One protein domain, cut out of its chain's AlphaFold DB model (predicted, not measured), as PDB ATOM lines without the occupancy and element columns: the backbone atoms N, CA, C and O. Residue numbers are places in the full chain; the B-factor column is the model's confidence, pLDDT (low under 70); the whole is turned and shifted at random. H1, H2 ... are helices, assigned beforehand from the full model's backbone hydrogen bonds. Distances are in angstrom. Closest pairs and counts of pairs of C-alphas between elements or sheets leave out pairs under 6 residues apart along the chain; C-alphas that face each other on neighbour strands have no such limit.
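This is residues 2 to 68 of the 171 residues of the protein "CRAL_TRIO_N domain-containing protein" of Triticum turgidum subsp. durum (UniProt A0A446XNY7). Two long helices, H1 and H4, run the same way along the length of a small elongated body, staggered, with H4 beginning near Leu 12 of H1, and two short helices, H2 and H3, pack steeply on H4. H3 packs on both long helices, on residues 8 to 13 of H1 and residues 50 to 57 of H4, while H2 packs nearly at right angles on residues 58 to 65 of H4. The printed part has 67 residues with four named helices in the order H1, H2, H3, H4 and no named strand, and the class is all helix. It is compact, with a radius of gyration of the C-alphas of 11.3 A, and spans 36 by 21 by 18 A.

Begin with the longest helix, H4, residues 50 to 66: find C-alpha 50 at (35.069, -22.755, 31.093) and follow the helix for 24.1 A to C-alpha 66 at (57.073, -26.275, 40.224). H1, residues 2 to 17, starts at C-alpha 2 at (21.182, -26.381, 36.535) and measures 23.0 A. Look next at residues 21 to 31 for H2, 15.4 A long, and at residues 35 to 44 for H3, 14.3 A long.

H3 and H4 are the hubs, touching three other helices each. With residues 50 to 54 alone, H4 touches H1; look at the closest C-alphas, Leu 12 and Val 50, 5.9 A apart. These two run the same way at a steep tilt of 40 degrees. With residues 50 to 57 alone, H4 touches H3, closest at the C-alphas of Leu 43 and Ala 53, 5.1 A apart, at a steep tilt of 65 degrees, opposite ways. With residues 58 to 65 alone, H4 touches H2, closest at the C-alphas of Leu 23 and Leu 61, 5.9 A apart; they are about perpendicular, at 81 degrees. Now go to H1, which touches H3 with residues 8 to 13 alone: the closest C-alphas, those of Val 9 and Leu 39, are 6.3 A apart. Their steep tilt of 69 degrees, opposite ways, is only just short of about perpendicular. H2 and H3 touch only at the corner, where the closest C-alphas, those of His 31 and Thr 38, are 5.6 A apart. H1 and H2 are close but not clearly touching, with the closest C-alphas, those of Leu 16 and Lys 24, 7.5 A apart. In the backbones of H1, H3 and H4 every O i to N i+4 pair is within hydrogen-bond range; in H2 it is 6 of 7.

The C-alphas farthest apart are those of Ala 3 and Glu 68, at 37.2 A. The printed part has no cut, and its three links, H1 to H2, H2 to H3 and H3 to H4, are tight. In the B-factor column of this predicted model, the mean pLDDT of the printed part is 95.6; look at residues 2 and 4 for the two that are under 70.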
ATOM      1  N   GLY A   2      20.490 -25.094  36.301       66.75
ATOM      2  CA  GLY A   2      21.182 -26.381  36.535       66.75
ATOM      3  C   GLY A   2      21.837 -27.019  35.299       66.75
ATOM      4  O   GLY A   2      23.032 -27.268  35.321       66.75
ATOM      5  N   ALA A   3      21.106 -27.163  34.187       71.31
ATOM      6  CA  ALA A   3      21.629 -27.830  32.984       71.31
ATOM      7  C   ALA A   3      22.869 -27.150  32.358       71.31
ATOM      8  O   ALA A   3      23.768 -27.833  31.887       71.31
ATOM      9  N   ALA A   4      22.945 -25.812  32.384       69.69
ATOM     10  CA  ALA A   4      24.105 -25.072  31.870       69.69
ATOM     11  C   ALA A   4      25.339 -25.208  32.782       69.69
ATOM     12  O   ALA A   4      26.472 -25.188  32.311       69.69
ATOM     13  N   CYS A   5      25.126 -25.365  34.093       84.44
ATOM     14  CA  CYS A   5      26.205 -25.628  35.039       84.44
ATOM     15  C   CYS A   5      26.775 -27.042  34.864       84.44
ATOM     16  O   CYS A   5      27.990 -27.211  34.927       84.44
ATOM     17  N   ASP A   6      25.915 -28.037  34.628       87.50
ATOM     18  CA  ASP A   6      26.337 -29.426  34.411       87.50
ATOM     19  C   ASP A   6      27.139 -29.572  33.107       87.50
ATOM     20  O   ASP A   6      28.191 -30.212  33.097       87.50
ATOM     21  N   ASP A   7      26.706 -28.896  32.038       94.12
ATOM     22  CA  ASP A   7      27.432 -28.814  30.764       94.12
ATOM     23  C   ASP A   7      28.829 -28.185  30.937       94.12
ATOM     24  O   ASP A   7      29.835 -28.750  30.506       94.12
ATOM     25  N   ALA A   8      28.943 -27.079  31.681       96.50
ATOM     26  CA  ALA A   8      30.237 -26.448  31.957       96.50
ATOM     27  C   ALA A   8      31.205 -27.360  32.739       96.50
ATOM     28  O   ALA A   8      32.416 -27.334  32.499       96.50
ATOM     29  N   VAL A   9      30.691 -28.182  33.664       97.31
ATOM     30  CA  VAL A   9      31.499 -29.175  34.393       97.31
ATOM     31  C   VAL A   9      32.002 -30.263  33.448       97.31
ATOM     32  O   VAL A   9      33.182 -30.606  33.511       97.31
ATOM     33  N   GLN A  10      31.149 -30.771  32.553       97.31
ATOM     34  CA  GLN A  10      31.537 -31.782  31.564       97.31
ATOM     35  C   GLN A  10      32.585 -31.250  30.584       97.31
ATOM     36  O   GLN A  10      33.590 -31.917  30.341       97.31
ATOM     37  N   GLN A  11      32.403 -30.031  30.072       98.00
ATOM     38  CA  GLN A  11      33.375 -29.400  29.179       98.00
ATOM     39  C   GLN A  11      34.728 -29.201  29.867       98.00
ATOM     40  O   GLN A  11      35.769 -29.512  29.289       98.00
ATOM     41  N   LEU A  12      34.731 -28.723  31.117       98.19
ATOM     42  CA  LEU A  12      35.973 -28.551  31.867       98.19
ATOM     43  C   LEU A  12      36.651 -29.896  32.176       98.19
ATOM     44  O   LEU A  12      37.876 -29.980  32.100       98.19
ATOM     45  N   ALA A  13      35.879 -30.939  32.492       97.69
ATOM     46  CA  ALA A  13      36.405 -32.291  32.678       97.69
ATOM     47  C   ALA A  13      37.071 -32.809  31.394       97.69
ATOM     48  O   ALA A  13      38.201 -33.280  31.444       97.69
ATOM     49  N   HIS A  14      36.426 -32.623  30.237       97.81
ATOM     50  CA  HIS A  14      36.983 -33.033  28.949       97.81
ATOM     51  C   HIS A  14      38.297 -32.315  28.616       97.81
ATOM     52  O   HIS A  14      39.238 -32.942  28.136       97.81
ATOM     53  N   LEU A  15      38.393 -31.012  28.900       97.81
ATOM     54  CA  LEU A  15      39.648 -30.271  28.739       97.81
ATOM     55  C   LEU A  15      40.749 -30.822  29.653       97.81
ATOM     56  O   LEU A  15      41.901 -30.924  29.240       97.81
ATOM     57  N   LEU A  16      40.397 -31.219  30.877       95.50
ATOM     58  CA  LEU A  16      41.345 -31.812  31.813       95.50
ATOM     59  C   LEU A  16      41.811 -33.212  31.377       95.50
ATOM     60  O   LEU A  16      42.962 -33.565  31.606       95.50
ATOM     61  N   ASP A  17      40.980 -34.000  30.698       95.06
ATOM     62  CA  ASP A  17      41.404 -35.303  30.163       95.06
ATOM     63  C   ASP A  17      42.501 -35.175  29.090       95.06
ATOM     64  O   ASP A  17      43.302 -36.097  28.900       95.06
ATOM     65  N   GLN A  18      42.569 -34.016  28.428       95.81
ATOM     66  CA  GLN A  18      43.543 -33.698  27.383       95.81
ATOM     67  C   GLN A  18      44.876 -33.146  27.919       95.81
ATOM     68  O   GLN A  18      45.809 -32.967  27.137       95.81
ATOM     69  N   VAL A  19      44.998 -32.863  29.223       95.81
ATOM     70  CA  VAL A  19      46.259 -32.364  29.801       95.81
ATOM     71  C   VAL A  19      47.303 -33.476  29.949       95.81
ATOM     72  O   VAL A  19      46.991 -34.667  29.937       95.81
ATOM     73  N   GLU A  20      48.565 -33.091  30.128       96.31
ATOM     74  CA  GLU A  20      49.668 -34.033  30.327       96.31
ATOM     75  C   GLU A  20      49.549 -34.818  31.650       96.31
ATOM     76  O   GLU A  20      49.022 -34.330  32.655       96.31
ATOM     77  N   GLU A  21      50.101 -36.034  31.683       96.62
ATOM     78  CA  GLU A  21      50.027 -36.937  32.843       96.62
ATOM     79  C   GLU A  21      50.521 -36.345  34.180       96.62
ATOM     80  O   GLU A  21      49.874 -36.589  35.206       96.62
ATOM     81  N   PRO A  22      51.594 -35.524  34.237       97.25
ATOM     82  CA  PRO A  22      51.992 -34.873  35.485       97.25
ATOM     83  C   PRO A  22      50.875 -34.012  36.091       97.25
ATOM     84  O   PRO A  22      50.663 -34.044  37.306       97.25
ATOM     85  N   LEU A  23      50.117 -33.301  35.248       98.06
ATOM     86  CA  LEU A  23      48.999 -32.456  35.667       98.06
ATOM     87  C   LEU A  23      47.822 -33.297  36.171       98.06
ATOM     88  O   LEU A  23      47.245 -32.974  37.211       98.06
ATOM     89  N   LYS A  24      47.514 -34.422  35.514       97.25
ATOM     90  CA  LYS A  24      46.486 -35.362  35.997       97.25
ATOM     91  C   LYS A  24      46.837 -35.941  37.366       97.25
ATOM     92  O   LYS A  24      45.983 -35.992  38.251       97.25
ATOM     93  N   LYS A  25      48.102 -36.317  37.579       96.94
ATOM     94  CA  LYS A  25      48.574 -36.841  38.869       96.94
ATOM     95  C   LYS A  25      48.453 -35.806  39.986       96.94
ATOM     96  O   LYS A  25      47.952 -36.130  41.060       96.94
ATOM     97  N   THR A  26      48.863 -34.558  39.754       97.56
ATOM     98  CA  THR A  26      48.698 -33.521  40.786       97.56
ATOM     99  C   THR A  26      47.226 -33.147  40.995       97.56
ATOM    100  O   THR A  26      46.807 -32.890  42.124       97.56
ATOM    101  N   PHE A  27      46.379 -33.234  39.964       98.00
ATOM    102  CA  PHE A  27      44.939 -33.029  40.124       98.00
ATOM    103  C   PHE A  27      44.310 -34.042  41.090       98.00
ATOM    104  O   PHE A  27      43.477 -33.652  41.911       98.00
ATOM    105  N   GLN A  28      44.767 -35.301  41.085       96.44
ATOM    106  CA  GLN A  28      44.351 -36.308  42.073       96.44
ATOM    107  C   GLN A  28      44.620 -35.861  43.514       96.44
ATOM    108  O   GLN A  28      43.772 -36.052  44.393       96.44
ATOM    109  N   ASN A  29      45.751 -35.187  43.750       95.62
ATOM    110  CA  ASN A  29      46.069 -34.615  45.056       95.62
ATOM    111  C   ASN A  29      45.136 -33.463  45.443       95.62
ATOM    112  O   ASN A  29      44.830 -33.323  46.625       95.62
ATOM    113  N   VAL A  30      44.664 -32.672  44.476       95.75
ATOM    114  CA  VAL A  30      43.757 -31.542  44.722       95.75
ATOM    115  C   VAL A  30      42.333 -32.008  45.018       95.75
ATOM    116  O   VAL A  30      41.687 -31.445  45.899       95.75
ATOM    117  N   HIS A  31      41.818 -33.001  44.284       95.62
ATOM    118  CA  HIS A  31      40.401 -33.350  44.381       95.62
ATOM    119  C   HIS A  31      40.070 -34.396  45.449       95.62
ATOM    120  O   HIS A  31      38.922 -34.449  45.886       95.62
ATOM    121  N   GLN A  32      41.025 -35.246  45.852       94.62
ATOM    122  CA  GLN A  32      40.879 -36.213  46.958       94.62
ATOM    123  C   GLN A  32      39.567 -37.028  46.917       94.62
ATOM    124  O   GLN A  32      38.857 -37.177  47.909       94.62
ATOM    125  N   GLY A  33      39.215 -37.529  45.730       93.75
ATOM    126  CA  GLY A  33      37.981 -38.293  45.488       93.75
ATOM    127  C   GLY A  33      36.722 -37.471  45.163       93.75
ATOM    128  O   GLY A  33      35.696 -38.068  44.866       93.75
ATOM    129  N   CYS A  34      36.798 -36.135  45.143       94.81
ATOM    130  CA  CYS A  34      35.701 -35.221  44.781       94.81
ATOM    131  C   CYS A  34      36.034 -34.388  43.514       94.81
ATOM    132  O   CYS A  34      36.198 -33.161  43.599       94.81
ATOM    133  N   PRO A  35      36.236 -35.023  42.336       95.81
ATOM    134  CA  PRO A  35      36.660 -34.327  41.117       95.81
ATOM    135  C   PRO A  35      35.629 -33.297  40.646       95.81
ATOM    136  O   PRO A  35      35.997 -32.150  40.403       95.81
ATOM    137  N   SER A  36      34.342 -33.649  40.604       95.62
ATOM    138  CA  SER A  36      33.273 -32.749  40.151       95.62
ATOM    139  C   SER A  36      33.173 -31.488  41.012       95.62
ATOM    140  O   SER A  36      33.139 -30.375  40.492       95.62
ATOM    141  N   GLU A  37      33.208 -31.627  42.338       95.75
ATOM    142  CA  GLU A  37      33.179 -30.499  43.273       95.75
ATOM    143  C   GLU A  37      34.417 -29.610  43.123       95.75
ATOM    144  O   GLU A  37      34.336 -28.385  43.260       95.75
ATOM    145  N   THR A  38      35.561 -30.220  42.809       96.81
ATOM    146  CA  THR A  38      36.801 -29.496  42.532       96.81
ATOM    147  C   THR A  38      36.680 -28.679  41.250       96.81
ATOM    148  O   THR A  38      37.008 -27.496  41.270       96.81
ATOM    149  N   LEU A  39      36.144 -29.245  40.167       98.00
ATOM    150  CA  LEU A  39      35.895 -28.510  38.920       98.00
ATOM    151  C   LEU A  39      34.914 -27.350  39.131       98.00
ATOM    152  O   LEU A  39      35.185 -26.222  38.716       98.00
ATOM    153  N   VAL A  40      33.825 -27.588  39.870       97.62
ATOM    154  CA  VAL A  40      32.850 -26.550  40.242       97.62
ATOM    155  C   VAL A  40      33.516 -25.399  41.002       97.62
ATOM    156  O   VAL A  40      33.142 -24.244  40.800       97.62
ATOM    157  N   ARG A  41      34.516 -25.664  41.854       96.94
ATOM    158  CA  ARG A  41      35.261 -24.610  42.566       96.94
ATOM    159  C   ARG A  41      35.992 -23.673  41.599       96.94
ATOM    160  O   ARG A  41      35.918 -22.459  41.782       96.94
ATOM    161  N   PHE A  42      36.660 -24.208  40.577       98.31
ATOM    162  CA  PHE A  42      37.346 -23.394  39.565       98.31
ATOM    163  C   PHE A  42      36.361 -22.658  38.652       98.31
ATOM    164  O   PHE A  42      36.566 -21.477  38.373       98.31
ATOM    165  N   LEU A  43      35.260 -23.308  38.258       98.50
ATOM    166  CA  LEU A  43      34.191 -22.675  37.482       98.50
ATOM    167  C   LEU A  43      33.574 -21.500  38.241       98.50
ATOM    168  O   LEU A  43      33.543 -20.391  37.720       98.50
ATOM    169  N   LYS A  44      33.165 -21.693  39.499       97.38
ATOM    170  CA  LYS A  44      32.615 -20.613  40.335       97.38
ATOM    171  C   LYS A  44      33.593 -19.448  40.498       97.38
ATOM    172  O   LYS A  44      33.171 -18.300  40.436       97.38
ATOM    173  N   ALA A  45      34.889 -19.725  40.655       97.81
ATOM    174  CA  ALA A  45      35.922 -18.693  40.775       97.81
ATOM    175  C   ALA A  45      36.164 -17.896  39.478       97.81
ATOM    176  O   ALA A  45      36.904 -16.909  39.489       97.81
ATOM    177  N   ARG A  46      35.591 -18.343  38.358       98.00
ATOM    178  CA  ARG A  46      35.685 -17.719  37.035       98.00
ATOM    179  C   ARG A  46      34.308 -17.518  36.410       98.00
ATOM    180  O   ARG A  46      34.191 -17.561  35.193       98.00
ATOM    181  N   GLU A  47      33.283 -17.327  37.244       96.81
ATOM    182  CA  GLU A  47      31.915 -16.999  36.811       96.81
ATOM    183  C   GLU A  47      31.359 -17.990  35.773       96.81
ATOM    184  O   GLU A  47      30.647 -17.621  34.849       96.81
ATOM    185  N   TRP A  48      31.706 -19.271  35.931       97.19
ATOM    186  CA  TRP A  48      31.357 -20.373  35.028       97.19
ATOM    187  C   TRP A  48      31.943 -20.270  33.611       97.19
ATOM    188  O   TRP A  48      31.572 -21.041  32.730       97.19
ATOM    189  N   HIS A  49      32.927 -19.395  33.391       97.56
ATOM    190  CA  HIS A  49      33.649 -19.316  32.129       97.56
ATOM    191  C   HIS A  49      34.662 -20.465  32.005       97.56
ATOM    192  O   HIS A  49      35.773 -20.399  32.542       97.56
ATOM    193  N   VAL A  50      34.306 -21.499  31.234       98.25
ATOM    194  CA  VAL A  50      35.069 -22.755  31.093       98.25
ATOM    195  C   VAL A  50      36.542 -22.521  30.744       98.25
ATOM    196  O   VAL A  50      37.416 -23.011  31.454       98.25
ATOM    197  N   THR A  51      36.851 -21.713  29.723       97.81
ATOM    198  CA  THR A  51      38.247 -21.458  29.307       97.81
ATOM    199  C   THR A  51      39.088 -20.802  30.408       97.81
ATOM    200  O   THR A  51      40.227 -21.202  30.644       97.81
ATOM    201  N   ASN A  52      38.523 -19.831  31.129       98.50
ATOM    202  CA  ASN A  52      39.210 -19.137  32.218       98.50
ATOM    203  C   ASN A  52      39.382 -20.045  33.441       98.50
ATOM    204  O   ASN A  52      40.413 -19.980  34.113       98.50
ATOM    205  N   ALA A  53      38.395 -20.901  33.724       98.62
ATOM    206  CA  ALA A  53      38.473 -21.915  34.771       98.62
ATOM    207  C   ALA A  53      39.541 -22.968  34.450       98.62
ATOM    208  O   ALA A  53      40.357 -23.278  35.317       98.62
ATOM    209  N   HIS A  54      39.593 -23.448  33.204       98.56
ATOM    210  CA  HIS A  54      40.627 -24.362  32.720       98.56
ATOM    211  C   HIS A  54      42.020 -23.749  32.860       98.56
ATOM    212  O   HIS A  54      42.898 -24.363  33.459       98.56
ATOM    213  N   LYS A  55      42.202 -22.501  32.408       98.50
ATOM    214  CA  LYS A  55      43.464 -21.777  32.583       98.50
ATOM    215  C   LYS A  55      43.862 -21.671  34.058       98.50
ATOM    216  O   LYS A  55      44.983 -22.014  34.406       98.50
ATOM    217  N   MET A  56      42.943 -21.252  34.934       98.69
ATOM    218  CA  MET A  56      43.213 -21.156  36.375       98.69
ATOM    219  C   MET A  56      43.584 -22.514  36.988       98.69
ATOM    220  O   MET A  56      44.462 -22.572  37.849       98.69
ATOM    221  N   LEU A  57      42.915 -23.591  36.571       98.56
ATOM    222  CA  LEU A  57      43.204 -24.945  37.027       98.56
ATOM    223  C   LEU A  57      44.604 -25.376  36.586       98.56
ATOM    224  O   LEU A  57      45.414 -25.716  37.439       98.56
ATOM    225  N   VAL A  58      44.925 -25.283  35.296       98.62
ATOM    226  CA  VAL A  58      46.246 -25.651  34.759       98.62
ATOM    227  C   VAL A  58      47.363 -24.811  35.383       98.62
ATOM    228  O   VAL A  58      48.378 -25.370  35.794       98.62
ATOM    229  N   ASP A  59      47.173 -23.499  35.534       98.69
ATOM    230  CA  ASP A  59      48.148 -22.615  36.188       98.69
ATOM    231  C   ASP A  59      48.370 -23.034  37.662       98.69
ATOM    232  O   ASP A  59      49.507 -23.089  38.135       98.69
ATOM    233  N   CYS A  60      47.306 -23.418  38.380       98.44
ATOM    234  CA  CYS A  60      47.398 -23.943  39.746       98.44
ATOM    235  C   CYS A  60      48.159 -25.278  39.812       98.44
ATOM    236  O   CYS A  60      49.026 -25.436  40.671       98.44
ATOM    237  N   LEU A  61      47.863 -26.225  38.919       98.69
ATOM    238  CA  LEU A  61      48.526 -27.534  38.875       98.69
ATOM    239  C   LEU A  61      50.016 -27.396  38.520       98.69
ATOM    240  O   LEU A  61      50.862 -28.006  39.172       98.69
ATOM    241  N   ASN A  62      50.359 -26.525  37.570       98.62
ATOM    242  CA  ASN A  62      51.750 -26.200  37.257       98.62
ATOM    243  C   ASN A  62      52.477 -25.580  38.454       98.62
ATOM    244  O   ASN A  62      53.582 -26.010  38.783       98.62
ATOM    245  N   TRP A  63      51.852 -24.623  39.152       98.56
ATOM    246  CA  TRP A  63      52.430 -24.034  40.362       98.56
ATOM    247  C   TRP A  63      52.708 -25.096  41.432       98.56
ATOM    248  O   TRP A  63      53.770 -25.071  42.058       98.56
ATOM    249  N   ARG A  64      51.796 -26.065  41.610       98.44
ATOM    250  CA  ARG A  64      51.992 -27.179  42.550       98.44
ATOM    251  C   ARG A  64      53.206 -28.029  42.201       98.44
ATOM    252  O   ARG A  64      53.972 -28.361  43.102       98.44
ATOM    253  N   ILE A  65      53.383 -28.365  40.923       98.12
ATOM    254  CA  ILE A  65      54.525 -29.156  40.450       98.12
ATOM    255  C   ILE A  65      55.827 -28.373  40.646       98.12
ATOM    256  O   ILE A  65      56.753 -28.877  41.275       98.12
ATOM    257  N   GLN A  66      55.878 -27.127  40.172       98.25
ATOM    258  CA  GLN A  66      57.073 -26.275  40.224       98.25
ATOM    259  C   GLN A  66      57.564 -26.013  41.653       98.25
ATOM    260  O   GLN A  66      58.763 -25.882  41.872       98.25
ATOM    261  N   ASN A  67      56.645 -25.936  42.618       97.12
ATOM    262  CA  ASN A  67      56.961 -25.670  44.025       97.12
ATOM    263  C   ASN A  67      56.923 -26.937  44.892       97.12
ATOM    264  O   ASN A  67      56.960 -26.842  46.118       97.12
ATOM    265  N   GLU A  68      56.823 -28.116  44.269       97.12
ATOM    266  CA  GLU A  68      56.810 -29.422  44.935       97.12
ATOM    267  C   GLU A  68      55.784 -29.512  46.082       97.12
ATOM    268  O   GLU A  68      56.049 -30.057  47.158       97.12
TER     269      GLU A  68